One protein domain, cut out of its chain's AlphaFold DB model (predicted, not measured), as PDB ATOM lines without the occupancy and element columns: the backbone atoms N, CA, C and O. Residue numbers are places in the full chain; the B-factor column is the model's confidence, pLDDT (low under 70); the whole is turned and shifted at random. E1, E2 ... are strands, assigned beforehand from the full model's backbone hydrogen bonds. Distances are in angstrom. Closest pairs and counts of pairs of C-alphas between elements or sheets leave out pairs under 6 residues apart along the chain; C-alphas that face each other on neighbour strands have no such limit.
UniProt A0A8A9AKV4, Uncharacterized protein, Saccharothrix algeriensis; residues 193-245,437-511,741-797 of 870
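AT A GLANCE: This is residues 193 to 245, 437 to 511 and 741 to 797 of the 870 residues of an uncharacterized protein of Saccharothrix algeriensis (UniProt A0A8A9AKV4). A long, twisted antiparallel sheet makes a bent, open band: long strands E1, E2, E3, E6, E7 and E8 build it, and its edge strands E1 and E8 stay apart. At one end E2, E3 and E6 run on as a narrower three-strand arm; at the other, the small hairpin of E4 and E5 joins the band beside the end of E7. The 185 printed residues hold no named helix and eight named strands, E1 to E8 in order along the chain, with 161 residues in them; the class is all strand. The whole is extended, a rod spanning 92 by 38 by 32 A, with a radius of gyration of the C-alphas of 27.1 A.

HOW THE PARTS SIT: The sheet is branched. E2, residues 213 to 244, has E1, residues 193 to 206, on one side, beside its residues 214 to 227, and E3, residues 437 to 467, on the other side, beside residues 213 to 243. E1 and E2 form a hairpin, with N 200 and O 220 2.8 A apart, within hydrogen-bond range. Between E2 and E3, N 229 and O 451 are within range at 2.8 A. E3 is also antiparallel to E6, residues 480 to 507, where N 456 and O 491 are 2.8 A apart. E7, residues 741 to 765, has three neighbours. On one side of it are E6, beside residues 741 to 760, and E5, residues 475 to 477, beside residues 763 to 765; on the other side is E8, residues 773 to 797. N 490 and O 750 are 2.8 A apart across E6 and E7, N 476 and O 764 2.8 A across E5 and E7, and N 751 and O 786 2.8 A across the hairpin of E7 and E8. E4, residues 470 to 472, is an edge strand in a hairpin with E5, with N 477 and O 470 2.8 A apart.

IN THESE COORDINATES: E1 begins at C-alpha 193, (48.126, -19.100, -6.835). E2 is the longest strand by residues and measures 79.0 A; E3 measures 75.7 A, E6 68.7 A, E7 55.2 A and E8 53.4 A. E2 bends by 76 degrees at residue 216, E3 by 85 degrees at residue 464, and E7 by 94 degrees at residue 757. E8 ends at C-alpha 797, (53.018, -50.143, -8.538).

THE WHOLE: The two C-alphas farthest apart, of Pro 209 and Ala 511, are 92.7 A apart. Residues 246 to 436 and 512 to 740 are not printed; the C-alphas across these cuts are 8.0 A and 36.7 A apart. Of the links printed whole, none is long. Mean pLDDT of the printed part is 76.2; 52 residues are under 70, among them 196 to 214, 466 to 477 and 762 to 777.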
ATOM      1  N   LYS A 193      49.527 -19.413  -7.126       80.62
ATOM      2  CA  LYS A 193      48.126 -19.100  -6.835       80.62
ATOM      3  C   LYS A 193      47.634 -18.129  -7.890       80.62
ATOM      4  O   LYS A 193      48.236 -17.073  -8.057       80.62
ATOM      5  N   SER A 194      46.533 -18.462  -8.542       73.94
ATOM      6  CA  SER A 194      45.833 -17.606  -9.497       73.94
ATOM      7  C   SER A 194      44.341 -17.605  -9.173       73.94
ATOM      8  O   SER A 194      43.843 -18.478  -8.457       73.94
ATOM      9  N   GLY A 195      43.618 -16.589  -9.628       72.50
ATOM     10  CA  GLY A 195      42.184 -16.487  -9.388       72.50
ATOM     11  C   GLY A 195      41.710 -15.070  -9.136       72.50
ATOM     12  O   GLY A 195      42.507 -14.142  -8.999       72.50
ATOM     13  N   VAL A 196      40.394 -14.937  -9.065       61.69
ATOM     14  CA  VAL A 196      39.693 -13.668  -8.897       61.69
ATOM     15  C   VAL A 196      38.703 -13.827  -7.753       61.69
ATOM     16  O   VAL A 196      37.994 -14.832  -7.661       61.69
ATOM     17  N   ASP A 197      38.676 -12.834  -6.876       57.50
ATOM     18  CA  ASP A 197      37.664 -12.684  -5.838       57.50
ATOM     19  C   ASP A 197      36.951 -11.359  -6.105       57.50
ATOM     20  O   ASP A 197      37.594 -10.308  -6.174       57.50
ATOM     21  N   VAL A 198      35.645 -11.424  -6.355       56.22
ATOM     22  CA  VAL A 198      34.801 -10.254  -6.589       56.22
ATOM     23  C   VAL A 198      33.804 -10.180  -5.452       56.22
ATOM     24  O   VAL A 198      32.909 -11.018  -5.344       56.22
ATOM     25  N   THR A 199      33.930  -9.150  -4.623       54.72
ATOM     26  CA  THR A 199      32.948  -8.822  -3.589       54.72
ATOM     27  C   THR A 199      32.225  -7.540  -3.964       54.72
ATOM     28  O   THR A 199      32.852  -6.486  -4.060       54.72
ATOM     29  N   ALA A 200      30.913  -7.621  -4.140       50.91
ATOM     30  CA  ALA A 200      30.035  -6.481  -4.327       50.91
ATOM     31  C   ALA A 200      29.218  -6.248  -3.051       50.91
ATOM     32  O   ALA A 200      28.768  -7.186  -2.391       50.91
ATOM     33  N   SER A 201      29.012  -4.986  -2.691       50.75
ATOM     34  CA  SER A 201      28.124  -4.620  -1.591       50.75
ATOM     35  C   SER A 201      27.224  -3.475  -2.012       50.75
ATOM     36  O   SER A 201      27.727  -2.458  -2.483       50.75
ATOM     37  N   VAL A 202      25.920  -3.628  -1.808       43.91
ATOM     38  CA  VAL A 202      24.912  -2.599  -2.083       43.91
ATOM     39  C   VAL A 202      24.192  -2.319  -0.776       43.91
ATOM     40  O   VAL A 202      23.675  -3.238  -0.141       43.91
ATOM     41  N   GLY A 203      24.202  -1.067  -0.335       47.91
ATOM     42  CA  GLY A 203      23.662  -0.704   0.966       47.91
ATOM     43  C   GLY A 203      23.245   0.746   1.065       47.91
ATOM     44  O   GLY A 203      23.741   1.602   0.336       47.91
ATOM     45  N   PHE A 204      22.343   0.992   2.004       40.19
ATOM     46  CA  PHE A 204      21.856   2.316   2.356       40.19
ATOM     47  C   PHE A 204      22.634   2.791   3.583       40.19
ATOM     48  O   PHE A 204      22.811   2.038   4.546       40.19
ATOM     49  N   GLY A 205      23.142   4.022   3.546       44.78
ATOM     50  CA  GLY A 205      23.891   4.602   4.654       44.78
ATOM     51  C   GLY A 205      23.642   6.095   4.790       44.78
ATOM     52  O   GLY A 205      23.466   6.790   3.794       44.78
ATOM     53  N   ALA A 206      23.628   6.573   6.031       44.81
ATOM     54  CA  ALA A 206      23.584   7.992   6.346       44.81
ATOM     55  C   ALA A 206      25.020   8.477   6.597       44.81
ATOM     56  O   ALA A 206      25.689   8.001   7.517       44.81
ATOM     57  N   ASN A 207      25.488   9.406   5.760       47.47
ATOM     58  CA  ASN A 207      26.778  10.083   5.900       47.47
ATOM     59  C   ASN A 207      26.536  11.558   6.250       47.47
ATOM     60  O   ASN A 207      26.514  12.399   5.348       47.47
ATOM     61  N   PRO A 208      26.325  11.902   7.530       50.56
ATOM     62  CA  PRO A 208      26.356  13.299   7.935       50.56
ATOM     63  C   PRO A 208      27.781  13.875   7.757       50.56
ATOM     64  O   PRO A 208      28.762  13.137   7.885       50.56
ATOM     65  N   PRO A 209      27.932  15.187   7.481       43.88
ATOM     66  CA  PRO A 209      29.235  15.825   7.247       43.88
ATOM     67  C   PRO A 209      30.191  15.770   8.451       43.88
ATOM     68  O   PRO A 209      31.393  15.961   8.285       43.88
ATOM     69  N   VAL A 210      29.672  15.500   9.657       43.78
ATOM     70  CA  VAL A 210      30.441  15.398  10.902       43.78
ATOM     71  C   VAL A 210      29.896  14.248  11.756       43.78
ATOM     72  O   VAL A 210      28.737  14.275  12.156       43.78
ATOM     73  N   GLY A 211      30.758  13.275  12.074       55.72
ATOM     74  CA  GLY A 211      30.513  12.245  13.092       55.72
ATOM     75  C   GLY A 211      29.666  11.042  12.650       55.72
ATOM     76  O   GLY A 211      28.613  11.190  12.061       55.72
ATOM     77  N   VAL A 212      30.155   9.843  12.987       50.53
ATOM     78  CA  VAL A 212      29.494   8.522  12.922       50.53
ATOM     79  C   VAL A 212      28.696   8.223  11.638       50.53
ATOM     80  O   VAL A 212      27.524   8.554  11.495       50.53
ATOM     81  N   THR A 213      29.318   7.488  10.723       59.75
ATOM     82  CA  THR A 213      28.705   6.955   9.506       59.75
ATOM     83  C   THR A 213      28.095   5.579   9.775       59.75
ATOM     84  O   THR A 213      28.774   4.654  10.215       59.75
ATOM     85  N   GLY A 214      26.796   5.417   9.526       54.53
ATOM     86  CA  GLY A 214      26.081   4.147   9.692       54.53
ATOM     87  C   GLY A 214      25.551   3.646   8.356       54.53
ATOM     88  O   GLY A 214      24.956   4.414   7.605       54.53
ATOM     89  N   SER A 215      25.753   2.367   8.040       70.62
ATOM     90  CA  SER A 215      25.229   1.748   6.817       70.62
ATOM     91  C   SER A 215      24.809   0.303   7.043       70.62
ATOM     92  O   SER A 215      25.413  -0.409   7.842       70.62
ATOM     93  N   ILE A 216      23.784  -0.142   6.321       57.31
ATOM     94  CA  ILE A 216      23.400  -1.551   6.222       57.31
ATOM     95  C   ILE A 216      23.498  -1.932   4.751       57.31
ATOM     96  O   ILE A 216      22.880  -1.295   3.898       57.31
ATOM     97  N   ALA A 217      24.292  -2.958   4.453       71.00
ATOM     98  CA  ALA A 217      24.537  -3.406   3.093       71.00
ATOM     99  C   ALA A 217      24.281  -4.901   2.937       71.00
ATOM    100  O   ALA A 217      24.721  -5.714   3.753       71.00
ATOM    101  N   ALA A 218      23.627  -5.266   1.837       64.75
ATOM    102  CA  ALA A 218      23.721  -6.611   1.304       64.75
ATOM    103  C   ALA A 218      25.120  -6.777   0.698       64.75
ATOM    104  O   ALA A 218      25.568  -5.953  -0.100       64.75
ATOM    105  N   VAL A 219      25.828  -7.825   1.102       76.62
ATOM    106  CA  VAL A 219      27.171  -8.154   0.627       76.62
ATOM    107  C   VAL A 219      27.101  -9.505  -0.063       76.62
ATOM    108  O   VAL A 219      26.697 -10.492   0.550       76.62
ATOM    109  N   GLY A 220      27.498  -9.537  -1.328       74.38
ATOM    110  CA  GLY A 220      27.618 -10.744  -2.130       74.38
ATOM    111  C   GLY A 220      29.036 -10.871  -2.663       74.38
ATOM    112  O   GLY A 220      29.627  -9.894  -3.116       74.38
ATOM    113  N   GLY A 221      29.600 -12.066  -2.608       79.56
ATOM    114  CA  GLY A 221      30.924 -12.338  -3.142       79.56
ATOM    115  C   GLY A 221      30.940 -13.629  -3.930       79.56
ATOM    116  O   GLY A 221      30.336 -14.611  -3.505       79.56
ATOM    117  N   ILE A 222      31.654 -13.636  -5.049       75.06
ATOM    118  CA  ILE A 222      32.018 -14.852  -5.770       75.06
ATOM    119  C   ILE A 222      33.536 -14.910  -5.881       75.06
ATOM    120  O   ILE A 222      34.195 -13.919  -6.188       75.06
ATOM    121  N   GLY A 223      34.096 -16.080  -5.612       80.38
ATOM    122  CA  GLY A 223      35.532 -16.299  -5.653       80.38
ATOM    123  C   GLY A 223      35.848 -17.595  -6.372       80.38
ATOM    124  O   GLY A 223      35.242 -18.634  -6.101       80.38
ATOM    125  N   ALA A 224      36.818 -17.534  -7.277       83.06
ATOM    126  CA  ALA A 224      37.413 -18.704  -7.897       83.06
ATOM    127  C   ALA A 224      38.931 -18.604  -7.773       83.06
ATOM    128  O   ALA A 224      39.539 -17.633  -8.223       83.06
ATOM    129  N   LYS A 225      39.546 -19.610  -7.154       85.50
ATOM    130  CA  LYS A 225      40.983 -19.661  -6.911       85.50
ATOM    131  C   LYS A 225      41.543 -21.007  -7.316       85.50
ATOM    132  O   LYS A 225      41.042 -22.040  -6.886       85.50
ATOM    133  N   VAL A 226      42.622 -20.984  -8.080       82.19
ATOM    134  CA  VAL A 226      43.419 -22.160  -8.406       82.19
ATOM    135  C   VAL A 226      44.745 -22.051  -7.661       82.19
ATOM    136  O   VAL A 226      45.366 -20.989  -7.589       82.19
ATOM    137  N   THR A 227      45.146 -23.136  -7.014       84.31
ATOM    138  CA  THR A 227      46.467 -23.278  -6.403       84.31
ATOM    139  C   THR A 227      47.120 -24.519  -6.975       84.31
ATOM    140  O   THR A 227      46.685 -25.630  -6.673       84.31
ATOM    141  N   GLU A 228      48.159 -24.332  -7.774       84.12
ATOM    142  CA  GLU A 228      49.021 -25.424  -8.212       84.12
ATOM    143  C   GLU A 228      50.152 -25.561  -7.203       84.12
ATOM    144  O   GLU A 228      50.679 -24.577  -6.677       84.12
ATOM    145  N   THR A 229      50.476 -26.797  -6.866       84.00
ATOM    146  CA  THR A 229      51.479 -27.144  -5.872       84.00
ATOM    147  C   THR A 229      52.376 -28.217  -6.456       84.00
ATOM    148  O   THR A 229      51.879 -29.227  -6.945       84.00
ATOM    149  N   SER A 230      53.684 -28.016  -6.380       83.94
ATOM    150  CA  SER A 230      54.691 -29.016  -6.722       83.94
ATOM    151  C   SER A 230      55.548 -29.293  -5.496       83.94
ATOM    152  O   SER A 230      55.992 -28.366  -4.814       83.94
ATOM    153  N   ASN A 231      55.752 -30.570  -5.212       81.19
ATOM    154  CA  ASN A 231      56.577 -31.076  -4.135       81.19
ATOM    155  C   ASN A 231      57.752 -31.840  -4.732       81.19
ATOM    156  O   ASN A 231      57.579 -32.696  -5.600       81.19
ATOM    157  N   THR A 232      58.940 -31.530  -4.230       79.44
ATOM    158  CA  THR A 232      60.193 -32.205  -4.579       79.44
ATOM    159  C   THR A 232      60.945 -32.521  -3.296       79.44
ATOM    160  O   THR A 232      60.929 -31.711  -2.372       79.44
ATOM    161  N   GLY A 233      61.572 -33.686  -3.195       79.38
ATOM    162  CA  GLY A 233      62.330 -34.073  -2.007       79.38
ATOM    163  C   GLY A 233      62.703 -35.545  -2.005       79.38
ATOM    164  O   GLY A 233      62.597 -36.214  -3.033       79.38
ATOM    165  N   THR A 234      63.077 -36.050  -0.833       80.94
ATOM    166  CA  THR A 234      63.511 -37.435  -0.645       80.94
ATOM    167  C   THR A 234      62.784 -38.035   0.551       80.94
ATOM    168  O   THR A 234      62.629 -37.402   1.596       80.94
ATOM    169  N   ASN A 235      62.319 -39.269   0.400       85.94
ATOM    170  CA  ASN A 235      61.887 -40.101   1.510       85.94
ATOM    171  C   ASN A 235      62.965 -41.146   1.774       85.94
ATOM    172  O   ASN A 235      63.424 -41.812   0.844       85.94
ATOM    173  N   VAL A 236      63.350 -41.292   3.032       86.44
ATOM    174  CA  VAL A 236      64.258 -42.327   3.497       86.44
ATOM    175  C   VAL A 236      63.618 -43.052   4.663       86.44
ATOM    176  O   VAL A 236      63.132 -42.424   5.601       86.44
ATOM    177  N   GLY A 237      63.642 -44.375   4.620       86.94
ATOM    178  CA  GLY A 237      63.263 -45.223   5.732       86.94
ATOM    179  C   GLY A 237      64.427 -46.110   6.150       86.94
ATOM    180  O   GLY A 237      65.138 -46.664   5.310       86.94
ATOM    181  N   ASN A 238      64.578 -46.273   7.455       87.25
ATOM    182  CA  ASN A 238      65.408 -47.298   8.061       87.25
ATOM    183  C   ASN A 238      64.544 -48.127   9.009       87.25
ATOM    184  O   ASN A 238      63.645 -47.608   9.676       87.25
ATOM    185  N   ARG A 239      64.801 -49.426   9.050       88.44
ATOM    186  CA  ARG A 239      64.106 -50.370   9.913       88.44
ATOM    187  C   ARG A 239      65.119 -51.366  10.444       88.44
ATOM    188  O   ARG A 239      65.669 -52.150   9.674       88.44
ATOM    189  N   ALA A 240      65.293 -51.375  11.754       87.62
ATOM    190  CA  ALA A 240      66.007 -52.425  12.464       87.62
ATOM    191  C   ALA A 240      64.982 -53.314  13.167       87.62
ATOM    192  O   ALA A 240      63.953 -52.836  13.643       87.62
ATOM    193  N   GLY A 241      65.206 -54.620  13.207       89.69
ATOM    194  CA  GLY A 241      64.244 -55.517  13.829       89.69
ATOM    195  C   GLY A 241      64.787 -56.884  14.162       89.69
ATOM    196  O   GLY A 241      65.889 -57.237  13.763       89.69
ATOM    197  N   VAL A 242      63.963 -57.667  14.842       90.94
ATOM    198  CA  VAL A 242      64.221 -59.080  15.099       90.94
ATOM    199  C   VAL A 242      62.993 -59.905  14.741       90.94
ATOM    200  O   VAL A 242      61.853 -59.431  14.809       90.94
ATOM    201  N   GLN A 243      63.226 -61.142  14.316       91.38
ATOM    202  CA  GLN A 243      62.192 -62.163  14.249       91.38
ATOM    203  C   GLN A 243      62.474 -63.231  15.279       91.38
ATOM    204  O   GLN A 243      63.526 -63.858  15.214       91.38
ATOM    205  N   VAL A 244      61.515 -63.439  16.168       90.62
ATOM    206  CA  VAL A 244      61.527 -64.518  17.149       90.62
ATOM    207  C   VAL A 244      60.778 -65.688  16.532       90.62
ATOM    208  O   VAL A 244      59.599 -65.548  16.192       90.62
ATOM    209  N   LYS A 245      61.474 -66.804  16.323       88.81
ATOM    210  CA  LYS A 245      60.903 -68.059  15.807       88.81
ATOM    211  C   LYS A 245      61.016 -69.218  16.802       88.81
ATOM    212  O   LYS A 245      60.640 -70.330  16.452       88.81
ATOM    213  N   ASN A 437      66.345 -63.893  14.566       90.38
ATOM    214  CA  ASN A 437      66.928 -63.341  13.360       90.38
ATOM    215  C   ASN A 437      66.899 -61.808  13.396       90.38
ATOM    216  O   ASN A 437      65.828 -61.211  13.271       90.38
ATOM    217  N   VAL A 438      68.074 -61.184  13.511       92.62
ATOM    218  CA  VAL A 438      68.252 -59.724  13.429       92.62
ATOM    219  C   VAL A 438      68.260 -59.257  11.974       92.62
ATOM    220  O   VAL A 438      69.045 -59.725  11.151       92.62
ATOM    221  N   ARG A 439      67.402 -58.282  11.670       90.25
ATOM    222  CA  ARG A 439      67.132 -57.787  10.320       90.25
ATOM    223  C   ARG A 439      67.376 -56.296  10.206       90.25
ATOM    224  O   ARG A 439      66.948 -55.527  11.066       90.25
ATOM    225  N   GLY A 440      67.922 -55.906   9.061       90.06
ATOM    226  CA  GLY A 440      68.145 -54.513   8.695       90.06
ATOM    227  C   GLY A 440      67.522 -54.223   7.352       90.06
ATOM    228  O   GLY A 440      67.813 -54.898   6.370       90.06
ATOM    229  N   TRP A 441      66.671 -53.214   7.290       90.81
ATOM    230  CA  TRP A 441      66.120 -52.707   6.047       90.81
ATOM    231  C   TRP A 441      66.429 -51.227   5.936       90.81
ATOM    232  O   TRP A 441      66.189 -50.462   6.863       90.81
ATOM    233  N   SER A 442      66.923 -50.826   4.775       89.81
ATOM    234  CA  SER A 442      67.076 -49.421   4.428       89.81
ATOM    235  C   SER A 442      66.497 -49.197   3.042       89.81
ATOM    236  O   SER A 442      66.627 -50.044   2.155       89.81
ATOM    237  N   GLY A 443      65.808 -48.078   2.865       87.00
ATOM    238  CA  GLY A 443      65.181 -47.749   1.600       87.00
ATOM    239  C   GLY A 443      65.043 -46.258   1.401       87.00
ATOM    240  O   GLY A 443      64.918 -45.486   2.349       87.00
ATOM    241  N   SER A 444      65.063 -45.848   0.143       88.69
ATOM    242  CA  SER A 444      64.942 -44.454  -0.247       88.69
ATOM    243  C   SER A 444      64.107 -44.309  -1.513       88.69
ATOM    244  O   SER A 444      64.023 -45.206  -2.357       88.69
ATOM    245  N   GLY A 445      63.506 -43.141  -1.700       84.56
ATOM    246  CA  GLY A 445      62.665 -42.829  -2.854       84.56
ATOM    247  C   GLY A 445      62.574 -41.325  -3.080       84.56
ATOM    248  O   GLY A 445      62.494 -40.576  -2.102       84.56
ATOM    249  N   PRO A 446      62.607 -40.844  -4.332       82.56
ATOM    250  CA  PRO A 446      62.317 -39.449  -4.602       82.56
ATOM    251  C   PRO A 446      60.845 -39.166  -4.293       82.56
ATOM    252  O   PRO A 446      59.947 -39.937  -4.631       82.56
ATOM    253  N   ARG A 447      60.585 -38.019  -3.676       81.00
ATOM    254  CA  ARG A 447      59.241 -37.483  -3.513       81.00
ATOM    255  C   ARG A 447      58.995 -36.458  -4.605       81.00
ATOM    256  O   ARG A 447      59.519 -35.349  -4.540       81.00
ATOM    257  N   LEU A 448      58.195 -36.840  -5.591       82.81
ATOM    258  CA  LEU A 448      57.807 -35.995  -6.713       82.81
ATOM    259  C   LEU A 448      56.289 -36.049  -6.814       82.81
ATOM    260  O   LEU A 448      55.729 -37.019  -7.310       82.81
ATOM    261  N   ASP A 449      55.614 -35.030  -6.294       82.81
ATOM    262  CA  ASP A 449      54.160 -34.963  -6.371       82.81
ATOM    263  C   ASP A 449      53.694 -33.576  -6.802       82.81
ATOM    264  O   ASP A 449      54.265 -32.546  -6.447       82.81
ATOM    265  N   SER A 450      52.664 -33.557  -7.634       85.56
ATOM    266  CA  SER A 450      52.012 -32.350  -8.111       85.56
ATOM    267  C   SER A 450      50.550 -32.392  -7.706       85.56
ATOM    268  O   SER A 450      49.931 -33.455  -7.641       85.56
ATOM    269  N   SER A 451      49.985 -31.238  -7.379       87.81
ATOM    270  CA  SER A 451      48.562 -31.146  -7.103       87.81
ATOM    271  C   SER A 451      47.980 -29.810  -7.505       87.81
ATOM    272  O   SER A 451      48.590 -28.765  -7.288       87.81
ATOM    273  N   THR A 452      46.762 -29.852  -8.028       87.25
ATOM    274  CA  THR A 452      46.004 -28.671  -8.425       87.25
ATOM    275  C   THR A 452      44.746 -28.614  -7.584       87.25
ATOM    276  O   THR A 452      43.913 -29.513  -7.614       87.25
ATOM    277  N   THR A 453      44.610 -27.553  -6.792       88.31
ATOM    278  CA  THR A 453      43.410 -27.299  -5.994       88.31
ATOM    279  C   THR A 453      42.625 -26.153  -6.608       88.31
ATOM    280  O   THR A 453      43.084 -25.012  -6.590       88.31
ATOM    281  N   THR A 454      41.427 -26.440  -7.109       86.81
ATOM    282  CA  THR A 454      40.468 -25.441  -7.585       86.81
ATOM    283  C   THR A 454      39.397 -25.231  -6.527       86.81
ATOM    284  O   THR A 454      38.630 -26.137  -6.216       86.81
ATOM    285  N   GLN A 455      39.329 -24.025  -5.979       87.25
ATOM    286  CA  GLN A 455      38.316 -23.606  -5.020       87.25
ATOM    287  C   GLN A 455      37.361 -22.631  -5.696       87.25
ATOM    288  O   GLN A 455      37.788 -21.621  -6.252       87.25
ATOM    289  N   LYS A 456      36.067 -22.918  -5.628       88.12
ATOM    290  CA  LYS A 456      34.995 -22.015  -6.039       88.12
ATOM    291  C   LYS A 456      34.090 -21.786  -4.849       88.12
ATOM    292  O   LYS A 456      33.791 -22.720  -4.112       88.12
ATOM    293  N   GLY A 457      33.633 -20.565  -4.658       86.00
ATOM    294  CA  GLY A 457      32.691 -20.281  -3.598       86.00
ATOM    295  C   GLY A 457      31.909 -19.020  -3.861       86.00
ATOM    296  O   GLY A 457      32.330 -18.147  -4.617       86.00
ATOM    297  N   TRP A 458      30.763 -18.944  -3.208       85.94
ATOM    298  CA  TRP A 458      29.997 -17.722  -3.123       85.94
ATOM    299  C   TRP A 458      29.607 -17.466  -1.677       85.94
ATOM    300  O   TRP A 458      29.471 -18.385  -0.867       85.94
ATOM    301  N   ASN A 459      29.435 -16.199  -1.347       84.31
ATOM    302  CA  ASN A 459      28.816 -15.785  -0.108       84.31
ATOM    303  C   ASN A 459      27.751 -14.735  -0.400       84.31
ATOM    304  O   ASN A 459      27.868 -13.962  -1.346       84.31
ATOM    305  N   ALA A 460      26.694 -14.740   0.397       84.44
ATOM    306  CA  ALA A 460      25.686 -13.698   0.393       84.44
ATOM    307  C   ALA A 460      25.232 -13.452   1.825       84.44
ATOM    308  O   ALA A 460      25.032 -14.393   2.596       84.44
ATOM    309  N   GLY A 461      25.065 -12.196   2.200       84.06
ATOM    310  CA  GLY A 461      24.597 -11.855   3.529       84.06
ATOM    311  C   GLY A 461      24.348 -10.379   3.716       84.06
ATOM    312  O   GLY A 461      24.467  -9.590   2.785       84.06
ATOM    313  N   VAL A 462      24.026 -10.020   4.949       80.31
ATOM    314  CA  VAL A 462      23.758  -8.641   5.346       80.31
ATOM    315  C   VAL A 462      24.801  -8.229   6.371       80.31
ATOM    316  O   VAL A 462      25.081  -8.973   7.310       80.31
ATOM    317  N   GLU A 463      25.396  -7.058   6.177       80.44
ATOM    318  CA  GLU A 463      26.403  -6.480   7.061       80.44
ATOM    319  C   GLU A 463      26.029  -5.031   7.380       80.44
ATOM    320  O   GLU A 463      25.935  -4.187   6.491       80.44
ATOM    321  N   GLY A 464      25.811  -4.746   8.658       75.94
ATOM    322  CA  GLY A 464      25.742  -3.395   9.193       75.94
ATOM    323  C   GLY A 464      27.143  -2.907   9.535       75.94
ATOM    324  O   GLY A 464      27.880  -3.607  10.225       75.94
ATOM    325  N   LYS A 465      27.522  -1.718   9.067       75.00
ATOM    326  CA  LYS A 465      28.791  -1.058   9.378       75.00
ATOM    327  C   LYS A 465      28.528   0.278  10.059       75.00
ATOM    328  O   LYS A 465      27.700   1.056   9.596       75.00
ATOM    329  N   LEU A 466      29.267   0.548  11.125       69.50
ATOM    330  CA  LEU A 466      29.248   1.800  11.863       69.50
ATOM    331  C   LEU A 466      30.678   2.320  11.946       69.50
ATOM    332  O   LEU A 466      31.506   1.709  12.616       69.50
ATOM    333  N   GLY A 467      30.998   3.403  11.254       65.88
ATOM    334  CA  GLY A 467      32.336   3.970  11.243       65.88
ATOM    335  C   GLY A 467      32.392   5.432  11.642       65.88
ATOM    336  O   GLY A 467      31.377   6.082  11.829       65.88
ATOM    337  N   GLY A 468      33.593   5.963  11.798       65.88
ATOM    338  CA  GLY A 468      33.838   7.389  11.981       65.88
ATOM    339  C   GLY A 468      35.165   7.757  11.342       65.88
ATOM    340  O   GLY A 468      36.069   6.926  11.306       65.88
ATOM    341  N   LYS A 469      35.290   8.973  10.812       67.81
ATOM    342  CA  LYS A 469      36.561   9.509  10.313       67.81
ATOM    343  C   LYS A 469      37.142  10.438  11.377       67.81
ATOM    344  O   LYS A 469      36.431  11.314  11.856       67.81
ATOM    345  N   SER A 470      38.407  10.242  11.740       63.84
ATOM    346  CA  SER A 470      39.145  11.147  12.623       63.84
ATOM    347  C   SER A 470      40.570  11.316  12.115       63.84
ATOM    348  O   SER A 470      41.236  10.326  11.807       63.84
ATOM    349  N   ASP A 471      41.030  12.557  12.003       69.00
ATOM    350  CA  ASP A 471      42.392  12.876  11.587       69.00
ATOM    351  C   ASP A 471      43.269  13.019  12.840       69.00
ATOM    352  O   ASP A 471      42.994  13.828  13.723       69.00
ATOM    353  N   VAL A 472      44.310  12.190  12.948       58.38
ATOM    354  CA  VAL A 472      45.245  12.174  14.081       58.38
ATOM    355  C   VAL A 472      46.658  12.376  13.541       58.38
ATOM    356  O   VAL A 472      47.280  11.459  13.000       58.38
ATOM    357  N   GLY A 473      47.168  13.603  13.671       69.44
ATOM    358  CA  GLY A 473      48.468  13.995  13.124       69.44
ATOM    359  C   GLY A 473      48.527  13.805  11.604       69.44
ATOM    360  O   GLY A 473      47.658  14.277  10.880       69.44
ATOM    361  N   ALA A 474      49.536  13.080  11.115       67.25
ATOM    362  CA  ALA A 474      49.721  12.801   9.687       67.25
ATOM    363  C   ALA A 474      48.914  11.589   9.159       67.25
ATOM    364  O   ALA A 474      49.189  11.114   8.051       67.25
ATOM    365  N   ALA A 475      47.920  11.080   9.902       62.66
ATOM    366  CA  ALA A 475      47.103   9.943   9.479       62.66
ATOM    367  C   ALA A 475      45.597  10.141   9.724       62.66
ATOM    368  O   ALA A 475      45.164  10.504  10.814       62.66
ATOM    369  N   THR A 476      44.783   9.792   8.730       68.94
ATOM    370  CA  THR A 476      43.337   9.610   8.866       68.94
ATOM    371  C   THR A 476      43.052   8.206   9.390       68.94
ATOM    372  O   THR A 476      43.380   7.206   8.741       68.94
ATOM    373  N   LEU A 477      42.395   8.122  10.544       64.31
ATOM    374  CA  LEU A 477      41.860   6.891  11.116       64.31
ATOM    375  C   LEU A 477      40.382   6.754  10.754       64.31
ATOM    376  O   LEU A 477      39.610   7.707  10.869       64.31
ATOM    377  N   THR A 478      39.970   5.562  10.321       72.19
ATOM    378  CA  THR A 478      38.564   5.285   9.978       72.19
ATOM    379  C   THR A 478      37.994   4.111  10.784       72.19
ATOM    380  O   THR A 478      37.660   3.082  10.191       72.19
ATOM    381  N   PRO A 479      37.926   4.185  12.132       67.56
ATOM    382  CA  PRO A 479      37.363   3.105  12.944       67.56
ATOM    383  C   PRO A 479      35.985   2.714  12.417       67.56
ATOM    384  O   PRO A 479      35.103   3.553  12.356       67.56
ATOM    385  N   THR A 480      35.829   1.459  12.005       73.38
ATOM    386  CA  THR A 480      34.615   0.897  11.407       73.38
ATOM    387  C   THR A 480      34.253  -0.384  12.145       73.38
ATOM    388  O   THR A 480      34.898  -1.417  11.968       73.38
ATOM    389  N   GLY A 481      33.235  -0.315  12.995       72.62
ATOM    390  CA  GLY A 481      32.493  -1.465  13.486       72.62
ATOM    391  C   GLY A 481      31.688  -2.115  12.363       72.62
ATOM    392  O   GLY A 481      31.174  -1.426  11.492       72.62
ATOM    393  N   ALA A 482      31.577  -3.435  12.363       78.31
ATOM    394  CA  ALA A 482      30.805  -4.210  11.407       78.31
ATOM    395  C   ALA A 482      30.157  -5.398  12.117       78.31
ATOM    396  O   ALA A 482      30.845  -6.133  12.820       78.31
ATOM    397  N   VAL A 483      28.859  -5.612  11.922       78.94
ATOM    398  CA  VAL A 483      28.122  -6.797  12.377       78.94
ATOM    399  C   VAL A 483      27.320  -7.333  11.205       78.94
ATOM    400  O   VAL A 483      26.651  -6.571  10.522       78.94
ATOM    401  N   GLY A 484      27.359  -8.633  10.946       81.62
ATOM    402  CA  GLY A 484      26.616  -9.201   9.829       81.62
ATOM    403  C   GLY A 484      26.436 -10.701   9.907       81.62
ATOM    404  O   GLY A 484      27.157 -11.384  10.627       81.62
ATOM    405  N   VAL A 485      25.484 -11.212   9.133       83.50
ATOM    406  CA  VAL A 485      25.252 -12.645   8.951       83.50
ATOM    407  C   VAL A 485      25.395 -12.971   7.472       83.50
ATOM    408  O   VAL A 485      24.774 -12.322   6.631       83.50
ATOM    409  N   LYS A 486      26.227 -13.961   7.147       84.56
ATOM    410  CA  LYS A 486      26.518 -14.396   5.778       84.56
ATOM    411  C   LYS A 486      26.267 -15.887   5.633       84.56
ATOM    412  O   LYS A 486      26.687 -16.673   6.475       84.56
ATOM    413  N   ARG A 487      25.617 -16.276   4.544       87.62
ATOM    414  CA  ARG A 487      25.612 -17.644   4.043       87.62
ATOM    415  C   ARG A 487      26.766 -17.787   3.065       87.62
ATOM    416  O   ARG A 487      26.871 -17.004   2.127       87.62
ATOM    417  N   SER A 488      27.607 -18.787   3.261       85.12
ATOM    418  CA  SER A 488      28.695 -19.132   2.349       85.12
ATOM    419  C   SER A 488      28.533 -20.549   1.837       85.12
ATOM    420  O   SER A 488      28.151 -21.450   2.580       85.12
ATOM    421  N   SER A 489      28.843 -20.742   0.564       87.50
ATOM    422  CA  SER A 489      28.988 -22.044  -0.069       87.50
ATOM    423  C   SER A 489      30.368 -22.117  -0.701       87.50
ATOM    424  O   SER A 489      30.779 -21.181  -1.389       87.50
ATOM    425  N   ASN A 490      31.095 -23.204  -0.469       88.62
ATOM    426  CA  ASN A 490      32.356 -23.477  -1.139       88.62
ATOM    427  C   ASN A 490      32.376 -24.897  -1.704       88.62
ATOM    428  O   ASN A 490      31.754 -25.811  -1.167       88.62
ATOM    429  N   THR A 491      33.136 -25.051  -2.777       89.00
ATOM    430  CA  THR A 491      33.520 -26.327  -3.355       89.00
ATOM    431  C   THR A 491      35.006 -26.252  -3.665       89.00
ATOM    432  O   THR A 491      35.442 -25.394  -4.433       89.00
ATOM    433  N   ALA A 492      35.789 -27.151  -3.088       88.88
ATOM    434  CA  ALA A 492      37.192 -27.349  -3.397       88.88
ATOM    435  C   ALA A 492      37.364 -28.710  -4.072       88.88
ATOM    436  O   ALA A 492      36.948 -29.723  -3.524       88.88
ATOM    437  N   VAL A 493      37.980 -28.733  -5.248       88.00
ATOM    438  CA  VAL A 493      38.407 -29.960  -5.928       88.00
ATOM    439  C   VAL A 493      39.925 -29.956  -5.950       88.00
ATOM    440  O   VAL A 493      40.527 -28.970  -6.379       88.00
ATOM    441  N   ARG A 494      40.543 -31.020  -5.454       90.56
ATOM    442  CA  ARG A 494      41.988 -31.206  -5.427       90.56
ATOM    443  C   ARG A 494      42.347 -32.466  -6.193       90.56
ATOM    444  O   ARG A 494      42.127 -33.558  -5.684       90.56
ATOM    445  N   THR A 495      43.012 -32.295  -7.325       88.69
ATOM    446  CA  THR A 495      43.650 -33.388  -8.054       88.69
ATOM    447  C   THR A 495      45.122 -33.487  -7.665       88.69
ATOM    448  O   THR A 495      45.775 -32.484  -7.368       88.69
ATOM    449  N   THR A 496      45.648 -34.702  -7.614       89.44
ATOM    450  CA  THR A 496      47.027 -35.029  -7.241       89.44
ATOM    451  C   THR A 496      47.580 -36.054  -8.224       89.44
ATOM    452  O   THR A 496      46.844 -36.939  -8.658       89.44
ATOM    453  N   ALA A 497      48.854 -35.930  -8.589       86.75
ATOM    454  CA  ALA A 497      49.547 -36.868  -9.465       86.75
ATOM    455  C   ALA A 497      51.054 -36.879  -9.178       86.75
ATOM    456  O   ALA A 497      51.661 -35.819  -8.989       86.75
ATOM    457  N   GLY A 498      51.668 -38.060  -9.190       85.81
ATOM    458  CA  GLY A 498      53.118 -38.207  -9.091       85.81
ATOM    459  C   GLY A 498      53.592 -39.650  -9.279       85.81
ATOM    460  O   GLY A 498      52.805 -40.582  -9.079       85.81
ATOM    461  N   PRO A 499      54.859 -39.860  -9.675       86.19
ATOM    462  CA  PRO A 499      55.457 -41.186  -9.668       86.19
ATOM    463  C   PRO A 499      55.621 -41.709  -8.234       86.19
ATOM    464  O   PRO A 499      55.878 -40.954  -7.297       86.19
ATOM    465  N   ALA A 500      55.515 -43.023  -8.077       83.50
ATOM    466  CA  ALA A 500      55.873 -43.740  -6.862       83.50
ATOM    467  C   ALA A 500      57.108 -44.589  -7.173       83.50
ATOM    468  O   ALA A 500      56.998 -45.623  -7.821       83.50
ATOM    469  N   VAL A 501      58.291 -44.121  -6.767       85.50
ATOM    470  CA  VAL A 501      59.554 -44.840  -6.979       85.50
ATOM    471  C   VAL A 501      60.220 -45.059  -5.637       85.50
ATOM    472  O   VAL A 501      60.444 -44.103  -4.897       85.50
ATOM    473  N   ASN A 502      60.564 -46.304  -5.333       85.50
ATOM    474  CA  ASN A 502      61.315 -46.657  -4.135       85.50
ATOM    475  C   ASN A 502      62.359 -47.714  -4.478       85.50
ATOM    476  O   ASN A 502      62.147 -48.567  -5.333       85.50
ATOM    477  N   SER A 503      63.490 -47.665  -3.789       86.94
ATOM    478  CA  SER A 503      64.473 -48.740  -3.780       86.94
ATOM    479  C   SER A 503      64.781 -49.074  -2.333       86.94
ATOM    480  O   SER A 503      64.820 -48.176  -1.488       86.94
ATOM    481  N   SER A 504      64.946 -50.352  -2.026       89.31
ATOM    482  CA  SER A 504      65.298 -50.778  -0.683       89.31
ATOM    483  C   SER A 504      66.049 -52.097  -0.664       89.31
ATOM    484  O   SER A 504      65.831 -52.942  -1.530       89.31
ATOM    485  N   GLY A 505      66.896 -52.273   0.346       88.38
ATOM    486  CA  GLY A 505      67.611 -53.512   0.623       88.38
ATOM    487  C   GLY A 505      67.317 -53.999   2.037       88.38
ATOM    488  O   GLY A 505      67.520 -53.266   3.008       88.38
ATOM    489  N   LEU A 506      66.863 -55.242   2.152       90.31
ATOM    490  CA  LEU A 506      66.694 -55.986   3.392       90.31
ATOM    491  C   LEU A 506      67.848 -56.981   3.528       90.31
ATOM    492  O   LEU A 506      67.972 -57.896   2.722       90.31
ATOM    493  N   ASN A 507      68.648 -56.863   4.583       90.31
ATOM    494  CA  ASN A 507      69.421 -57.982   5.095       90.31
ATOM    495  C   ASN A 507      68.545 -58.710   6.105       90.31
ATOM    496  O   ASN A 507      68.228 -58.187   7.178       90.31
ATOM    497  N   ALA A 508      68.116 -59.905   5.726       85.75
ATOM    498  CA  ALA A 508      67.238 -60.690   6.551       85.75
ATOM    499  C   ALA A 508      67.998 -61.527   7.578       85.75
ATOM    500  O   ALA A 508      67.321 -62.356   8.150       85.75
ATOM    501  N   GLY A 509      69.314 -61.351   7.771       84.62
ATOM    502  CA  GLY A 509      70.115 -61.940   8.852       84.62
ATOM    503  C   GLY A 509      70.300 -63.461   8.797       84.62
ATOM    504  O   GLY A 509      69.605 -64.176   8.074       84.62
ATOM    505  N   GLY A 510      71.253 -63.961   9.584       85.38
ATOM    506  CA  GLY A 510      71.348 -65.376   9.950       85.38
ATOM    507  C   GLY A 510      70.199 -65.835  10.862       85.38
ATOM    508  O   GLY A 510      69.393 -65.033  11.332       85.38
ATOM    509  N   ALA A 511      70.108 -67.144  11.106       87.06
ATOM    510  CA  ALA A 511      69.046 -67.729  11.933       87.06
ATOM    511  C   ALA A 511      69.127 -67.332  13.419       87.06
ATOM    512  O   ALA A 511      68.090 -67.262  14.073       87.06
ATOM    513  N   PHE A 741      52.824 -45.164 -10.218       84.81
ATOM    514  CA  PHE A 741      52.173 -43.864 -10.205       84.81
ATOM    515  C   PHE A 741      51.074 -43.835  -9.149       84.81
ATOM    516  O   PHE A 741      50.450 -44.850  -8.834       84.81
ATOM    517  N   ARG A 742      50.818 -42.643  -8.622       87.56
ATOM    518  CA  ARG A 742      49.680 -42.360  -7.756       87.56
ATOM    519  C   ARG A 742      48.958 -41.141  -8.295       87.56
ATOM    520  O   ARG A 742      49.570 -40.096  -8.514       87.56
ATOM    521  N   THR A 743      47.655 -41.281  -8.486       86.69
ATOM    522  CA  THR A 743      46.762 -40.188  -8.861       86.69
ATOM    523  C   THR A 743      45.550 -40.199  -7.952       86.69
ATOM    524  O   THR A 743      45.060 -41.260  -7.572       86.69
ATOM    525  N   GLY A 744      45.062 -39.028  -7.577       86.50
ATOM    526  CA  GLY A 744      43.888 -38.940  -6.722       86.50
ATOM    527  C   GLY A 744      43.130 -37.650  -6.937       86.50
ATOM    528  O   GLY A 744      43.740 -36.621  -7.222       86.50
ATOM    529  N   ASP A 745      41.818 -37.716  -6.773       90.19
ATOM    530  CA  ASP A 745      40.924 -36.569  -6.741       90.19
ATOM    531  C   ASP A 745      40.203 -36.522  -5.393       90.19
ATOM    532  O   ASP A 745      39.788 -37.546  -4.854       90.19
ATOM    533  N   ASN A 746      40.075 -35.328  -4.830       89.62
ATOM    534  CA  ASN A 746      39.342 -35.089  -3.599       89.62
ATOM    535  C   ASN A 746      38.463 -33.855  -3.764       89.62
ATOM    536  O   ASN A 746      38.956 -32.747  -3.993       89.62
ATOM    537  N   ARG A 747      37.158 -34.037  -3.602       89.31
ATOM    538  CA  ARG A 747      36.148 -32.994  -3.665       89.31
ATOM    539  C   ARG A 747      35.574 -32.757  -2.278       89.31
ATOM    540  O   ARG A 747      34.949 -33.629  -1.691       89.31
ATOM    541  N   VAL A 748      35.705 -31.529  -1.798       87.62
ATOM    542  CA  VAL A 748      35.087 -31.056  -0.560       87.62
ATOM    543  C   VAL A 748      34.068 -29.980  -0.905       87.62
ATOM    544  O   VAL A 748      34.415 -28.973  -1.517       87.62
ATOM    545  N   GLY A 749      32.812 -30.185  -0.526       84.88
ATOM    546  CA  GLY A 749      31.744 -29.193  -0.615       84.88
ATOM    547  C   GLY A 749      31.286 -28.780   0.778       84.88
ATOM    548  O   GLY A 749      31.197 -29.612   1.678       84.88
ATOM    549  N   GLY A 750      30.976 -27.505   0.981       84.31
ATOM    550  CA  GLY A 750      30.491 -27.024   2.268       84.31
ATOM    551  C   GLY A 750      29.562 -25.831   2.154       84.31
ATOM    552  O   GLY A 750      29.782 -24.937   1.342       84.31
ATOM    553  N   VAL A 751      28.538 -25.798   3.003       86.00
ATOM    554  CA  VAL A 751      27.635 -24.657   3.173       86.00
ATOM    555  C   VAL A 751      27.626 -24.266   4.643       86.00
ATOM    556  O   VAL A 751      27.445 -25.122   5.504       86.00
ATOM    557  N   SER A 752      27.791 -22.982   4.941       81.81
ATOM    558  CA  SER A 752      27.774 -22.453   6.304       81.81
ATOM    559  C   SER A 752      26.978 -21.156   6.419       81.81
ATOM    560  O   SER A 752      26.847 -20.394   5.462       81.81
ATOM    561  N   TRP A 753      26.452 -20.911   7.617       83.69
ATOM    562  CA  TRP A 753      25.922 -19.625   8.059       83.69
ATOM    563  C   TRP A 753      26.858 -19.054   9.120       83.69
ATOM    564  O   TRP A 753      27.105 -19.693  10.141       83.69
ATOM    565  N   GLU A 754      27.379 -17.855   8.893       81.62
ATOM    566  CA  GLU A 754      28.346 -17.185   9.758       81.62
ATOM    567  C   GLU A 754      27.791 -15.845  10.227       81.62
ATOM    568  O   GLU A 754      27.517 -14.966   9.416       81.62
ATOM    569  N   ALA A 755      27.671 -15.661  11.538       80.56
ATOM    570  CA  ALA A 755      27.533 -14.345  12.144       80.56
ATOM    571  C   ALA A 755      28.931 -13.785  12.435       80.56
ATOM    572  O   ALA A 755      29.766 -14.470  13.020       80.56
ATOM    573  N   GLN A 756      29.206 -12.545  12.055       80.25
ATOM    574  CA  GLN A 756      30.466 -11.863  12.324       80.25
ATOM    575  C   GLN A 756      30.216 -10.507  12.974       80.25
ATOM    576  O   GLN A 756      29.253  -9.829  12.637       80.25
ATOM    577  N   ALA A 757      31.086 -10.116  13.895       79.88
ATOM    578  CA  ALA A 757      31.069  -8.825  14.565       79.88
ATOM    579  C   ALA A 757      32.510  -8.364  14.775       79.88
ATOM    580  O   ALA A 757      33.326  -9.129  15.279       79.88
ATOM    581  N   GLY A 758      32.868  -7.146  14.406       76.25
ATOM    582  CA  GLY A 758      34.238  -6.680  14.553       76.25
ATOM    583  C   GLY A 758      34.395  -5.187  14.393       76.25
ATOM    584  O   GLY A 758      33.487  -4.514  13.942       76.25
ATOM    585  N   VAL A 759      35.564  -4.676  14.753       75.69
ATOM    586  CA  VAL A 759      35.954  -3.283  14.544       75.69
ATOM    587  C   VAL A 759      37.276  -3.285  13.799       75.69
ATOM    588  O   VAL A 759      38.214  -3.960  14.217       75.69
ATOM    589  N   THR A 760      37.360  -2.545  12.700       75.44
ATOM    590  CA  THR A 760      38.594  -2.339  11.934       75.44
ATOM    591  C   THR A 760      38.928  -0.861  11.922       75.44
ATOM    592  O   THR A 760      38.094  -0.045  11.561       75.44
ATOM    593  N   VAL A 761      40.156  -0.517  12.289       73.88
ATOM    594  CA  VAL A 761      40.684   0.847  12.289       73.88
ATOM    595  C   VAL A 761      41.779   0.931  11.224       73.88
ATOM    596  O   VAL A 761      42.955   0.740  11.538       73.88
ATOM    597  N   PRO A 762      41.427   1.121   9.941       67.62
ATOM    598  CA  PRO A 762      42.391   1.493   8.920       67.62
ATOM    599  C   PRO A 762      42.979   2.876   9.227       67.62
ATOM    600  O   PRO A 762      42.265   3.790   9.638       67.62
ATOM    601  N   ALA A 763      44.281   3.007   8.998       65.81
ATOM    602  CA  ALA A 763      45.058   4.231   9.070       65.81
ATOM    603  C   ALA A 763      45.627   4.531   7.678       65.81
ATOM    604  O   ALA A 763      46.347   3.705   7.101       65.81
ATOM    605  N   LYS A 764      45.291   5.699   7.132       67.69
ATOM    606  CA  LYS A 764      45.808   6.201   5.852       67.69
ATOM    607  C   LYS A 764      46.620   7.480   6.088       67.69
ATOM    608  O   LYS A 764      46.140   8.329   6.830       67.69
ATOM    609  N   PRO A 765      47.806   7.651   5.486       61.09
ATOM    610  CA  PRO A 765      48.538   8.919   5.533       61.09
ATOM    611  C   PRO A 765      47.731  10.048   4.871       61.09
ATOM    612  O   PRO A 765      47.105   9.807   3.840       61.09
ATOM    613  N   VAL A 766      47.763  11.271   5.416       57.78
ATOM    614  CA  VAL A 766      47.058  12.433   4.817       57.78
ATOM    615  C   VAL A 766      47.793  13.077   3.631       57.78
ATOM    616  O   VAL A 766      47.175  13.830   2.884       57.78
ATOM    617  N   ALA A 767      49.076  12.768   3.406       56.19
ATOM    618  CA  ALA A 767      49.876  13.336   2.316       56.19
ATOM    619  C   ALA A 767      50.531  12.237   1.461       56.19
ATOM    620  O   ALA A 767      51.386  11.521   1.973       56.19
ATOM    621  N   ASN A 768      50.105  12.109   0.193       48.94
ATOM    622  CA  ASN A 768      50.719  11.428  -0.973       48.94
ATOM    623  C   ASN A 768      51.629  10.190  -0.760       48.94
ATOM    624  O   ASN A 768      52.466   9.883  -1.605       48.94
ATOM    625  N   ALA A 769      51.453   9.430   0.316       49.56
ATOM    626  CA  ALA A 769      52.200   8.211   0.590       49.56
ATOM    627  C   ALA A 769      51.341   6.983   0.266       49.56
ATOM    628  O   ALA A 769      50.236   6.808   0.786       49.56
ATOM    629  N   THR A 770      51.863   6.093  -0.578       43.47
ATOM    630  CA  THR A 770      51.228   4.809  -0.884       43.47
ATOM    631  C   THR A 770      51.442   3.833   0.271       43.47
ATOM    632  O   THR A 770      52.526   3.276   0.444       43.47
ATOM    633  N   GLY A 771      50.405   3.610   1.074       44.56
ATOM    634  CA  GLY A 771      50.402   2.604   2.131       44.56
ATOM    635  C   GLY A 771      49.193   2.754   3.045       44.56
ATOM    636  O   GLY A 771      48.829   3.861   3.424       44.56
ATOM    637  N   GLN A 772      48.559   1.641   3.408       50.28
ATOM    638  CA  GLN A 772      47.448   1.612   4.358       50.28
ATOM    639  C   GLN A 772      47.812   0.649   5.488       50.28
ATOM    640  O   GLN A 772      48.034  -0.540   5.260       50.28
ATOM    641  N   GLY A 773      47.916   1.180   6.705       50.97
ATOM    642  CA  GLY A 773      48.042   0.392   7.927       50.97
ATOM    643  C   GLY A 773      46.667   0.173   8.550       50.97
ATOM    644  O   GLY A 773      45.690   0.798   8.150       50.97
ATOM    645  N   GLY A 774      46.550  -0.707   9.534       58.72
ATOM    646  CA  GLY A 774      45.312  -0.803  10.296       58.72
ATOM    647  C   GLY A 774      45.307  -1.946  11.287       58.72
ATOM    648  O   GLY A 774      46.008  -2.944  11.116       58.72
ATOM    649  N   ILE A 775      44.507  -1.790  12.335       52.75
ATOM    650  CA  ILE A 775      44.302  -2.810  13.359       52.75
ATOM    651  C   ILE A 775      42.821  -3.150  13.357       52.75
ATOM    652  O   ILE A 775      41.981  -2.259  13.411       52.75
ATOM    653  N   GLY A 776      42.491  -4.434  13.285       63.78
ATOM    654  CA  GLY A 776      41.111  -4.887  13.354       63.78
ATOM    655  C   GLY A 776      40.959  -6.117  14.231       63.78
ATOM    656  O   GLY A 776      41.852  -6.963  14.301       63.78
ATOM    657  N   VAL A 777      39.817  -6.203  14.900       60.91
ATOM    658  CA  VAL A 777      39.386  -7.362  15.676       60.91
ATOM    659  C   VAL A 777      38.037  -7.792  15.129       60.91
ATOM    660  O   VAL A 777      37.101  -7.004  15.134       60.91
ATOM    661  N   VAL A 778      37.931  -9.034  14.659       72.25
ATOM    662  CA  VAL A 778      36.678  -9.619  14.167       72.25
ATOM    663  C   VAL A 778      36.422 -10.918  14.918       72.25
ATOM    664  O   VAL A 778      37.250 -11.827  14.908       72.25
ATOM    665  N   ALA A 779      35.272 -10.998  15.573       63.03
ATOM    666  CA  ALA A 779      34.683 -12.213  16.100       63.03
ATOM    667  C   ALA A 779      33.774 -12.836  15.035       63.03
ATOM    668  O   ALA A 779      32.998 -12.142  14.380       63.03
ATOM    669  N   LYS A 780      33.860 -14.155  14.865       71.94
ATOM    670  CA  LYS A 780      32.990 -14.929  13.975       71.94
ATOM    671  C   LYS A 780      32.352 -16.075  14.751       71.94
ATOM    672  O   LYS A 780      33.012 -16.698  15.580       71.94
ATOM    673  N   LYS A 781      31.088 -16.364  14.464       69.06
ATOM    674  CA  LYS A 781      30.314 -17.479  15.007       69.06
ATOM    675  C   LYS A 781      29.608 -18.191  13.859       69.06
ATOM    676  O   LYS A 781      28.690 -17.646  13.256       69.06
ATOM    677  N   THR A 782      30.014 -19.423  13.585       74.44
ATOM    678  CA  THR A 782      29.288 -20.309  12.671       74.44
ATOM    679  C   THR A 782      28.005 -20.766  13.359       74.44
ATOM    680  O   THR A 782      28.057 -21.405  14.409       74.44
ATOM    681  N   LEU A 783      26.862 -20.379  12.802       76.06
ATOM    682  CA  LEU A 783      25.531 -20.713  13.308       76.06
ATOM    683  C   LEU A 783      25.120 -22.124  12.883       76.06
ATOM    684  O   LEU A 783      24.540 -22.863  13.667       76.06
ATOM    685  N   TRP A 784      25.461 -22.497  11.651       75.94
ATOM    686  CA  TRP A 784      25.194 -23.809  11.076       75.94
ATOM    687  C   TRP A 784      26.212 -24.100   9.979       75.94
ATOM    688  O   TRP A 784      26.642 -23.181   9.278       75.94
ATOM    689  N   SER A 785      26.585 -25.363   9.802       72.25
ATOM    690  CA  SER A 785      27.415 -25.788   8.679       72.25
ATOM    691  C   SER A 785      27.138 -27.232   8.299       72.25
ATOM    692  O   SER A 785      27.011 -28.086   9.173       72.25
ATOM    693  N   LYS A 786      27.135 -27.507   6.999       75.62
ATOM    694  CA  LYS A 786      27.195 -28.848   6.423       75.62
ATOM    695  C   LYS A 786      28.433 -28.927   5.544       75.62
ATOM    696  O   LYS A 786      28.663 -28.023   4.745       75.62
ATOM    697  N   SER A 787      29.197 -30.002   5.664       76.25
ATOM    698  CA  SER A 787      30.304 -30.303   4.763       76.25
ATOM    699  C   SER A 787      30.239 -31.752   4.326       76.25
ATOM    700  O   SER A 787      29.864 -32.619   5.110       76.25
ATOM    701  N   GLU A 788      30.636 -31.996   3.091       78.00
ATOM    702  CA  GLU A 788      30.750 -33.314   2.495       78.00
ATOM    703  C   GLU A 788      32.099 -33.397   1.791       78.00
ATOM    704  O   GLU A 788      32.540 -32.432   1.164       78.00
ATOM    705  N   ALA A 789      32.768 -34.532   1.934       78.88
ATOM    706  CA  ALA A 789      34.024 -34.806   1.265       78.88
ATOM    707  C   ALA A 789      33.921 -36.173   0.594       78.88
ATOM    708  O   ALA A 789      33.517 -37.142   1.233       78.88
ATOM    709  N   SER A 790      34.293 -36.241  -0.676       83.19
ATOM    710  CA  SER A 790      34.442 -37.487  -1.417       83.19
ATOM    711  C   SER A 790      35.791 -37.485  -2.115       83.19
ATOM    712  O   SER A 790      36.280 -36.445  -2.550       83.19
ATOM    713  N   GLY A 791      36.418 -38.648  -2.211       86.00
ATOM    714  CA  GLY A 791      37.691 -38.780  -2.895       86.00
ATOM    715  C   GLY A 791      37.813 -40.135  -3.558       86.00
ATOM    716  O   GLY A 791      37.219 -41.112  -3.105       86.00
ATOM    717  N   ALA A 792      38.582 -40.165  -4.635       88.44
ATOM    718  CA  ALA A 792      38.961 -41.375  -5.335       88.44
ATOM    719  C   ALA A 792      40.470 -41.353  -5.557       88.44
ATOM    720  O   ALA A 792      41.054 -40.313  -5.867       88.44
ATOM    721  N   GLU A 793      41.099 -42.507  -5.408       87.50
ATOM    722  CA  GLU A 793      42.524 -42.675  -5.633       87.50
ATOM    723  C   GLU A 793      42.747 -43.881  -6.535       87.50
ATOM    724  O   GLU A 793      42.165 -44.943  -6.321       87.50
ATOM    725  N   VAL A 794      43.602 -43.704  -7.541       88.50
ATOM    726  CA  VAL A 794      44.091 -44.775  -8.402       88.50
ATOM    727  C   VAL A 794      45.607 -44.773  -8.317       88.50
ATOM    728  O   VAL A 794      46.269 -43.782  -8.643       88.50
ATOM    729  N   ALA A 795      46.155 -45.900  -7.885       86.50
ATOM    730  CA  ALA A 795      47.584 -46.125  -7.815       86.50
ATOM    731  C   ALA A 795      47.924 -47.470  -8.453       86.50
ATOM    732  O   ALA A 795      47.167 -48.434  -8.343       86.50
ATOM    733  N   GLY A 796      49.074 -47.523  -9.114       85.06
ATOM    734  CA  GLY A 796      49.651 -48.743  -9.656       85.06
ATOM    735  C   GLY A 796      51.127 -48.784  -9.307       85.06
ATOM    736  O   GLY A 796      51.808 -47.765  -9.412       85.06
ATOM    737  N   ASN A 797      51.616 -49.942  -8.875       87.81
ATOM    738  CA  ASN A 797      53.018 -50.143  -8.538       87.81
ATOM    739  C   ASN A 797      53.493 -51.499  -9.066       87.81
ATOM    740  O   ASN A 797      52.768 -52.489  -8.964       87.81
TER     741      ASN A 797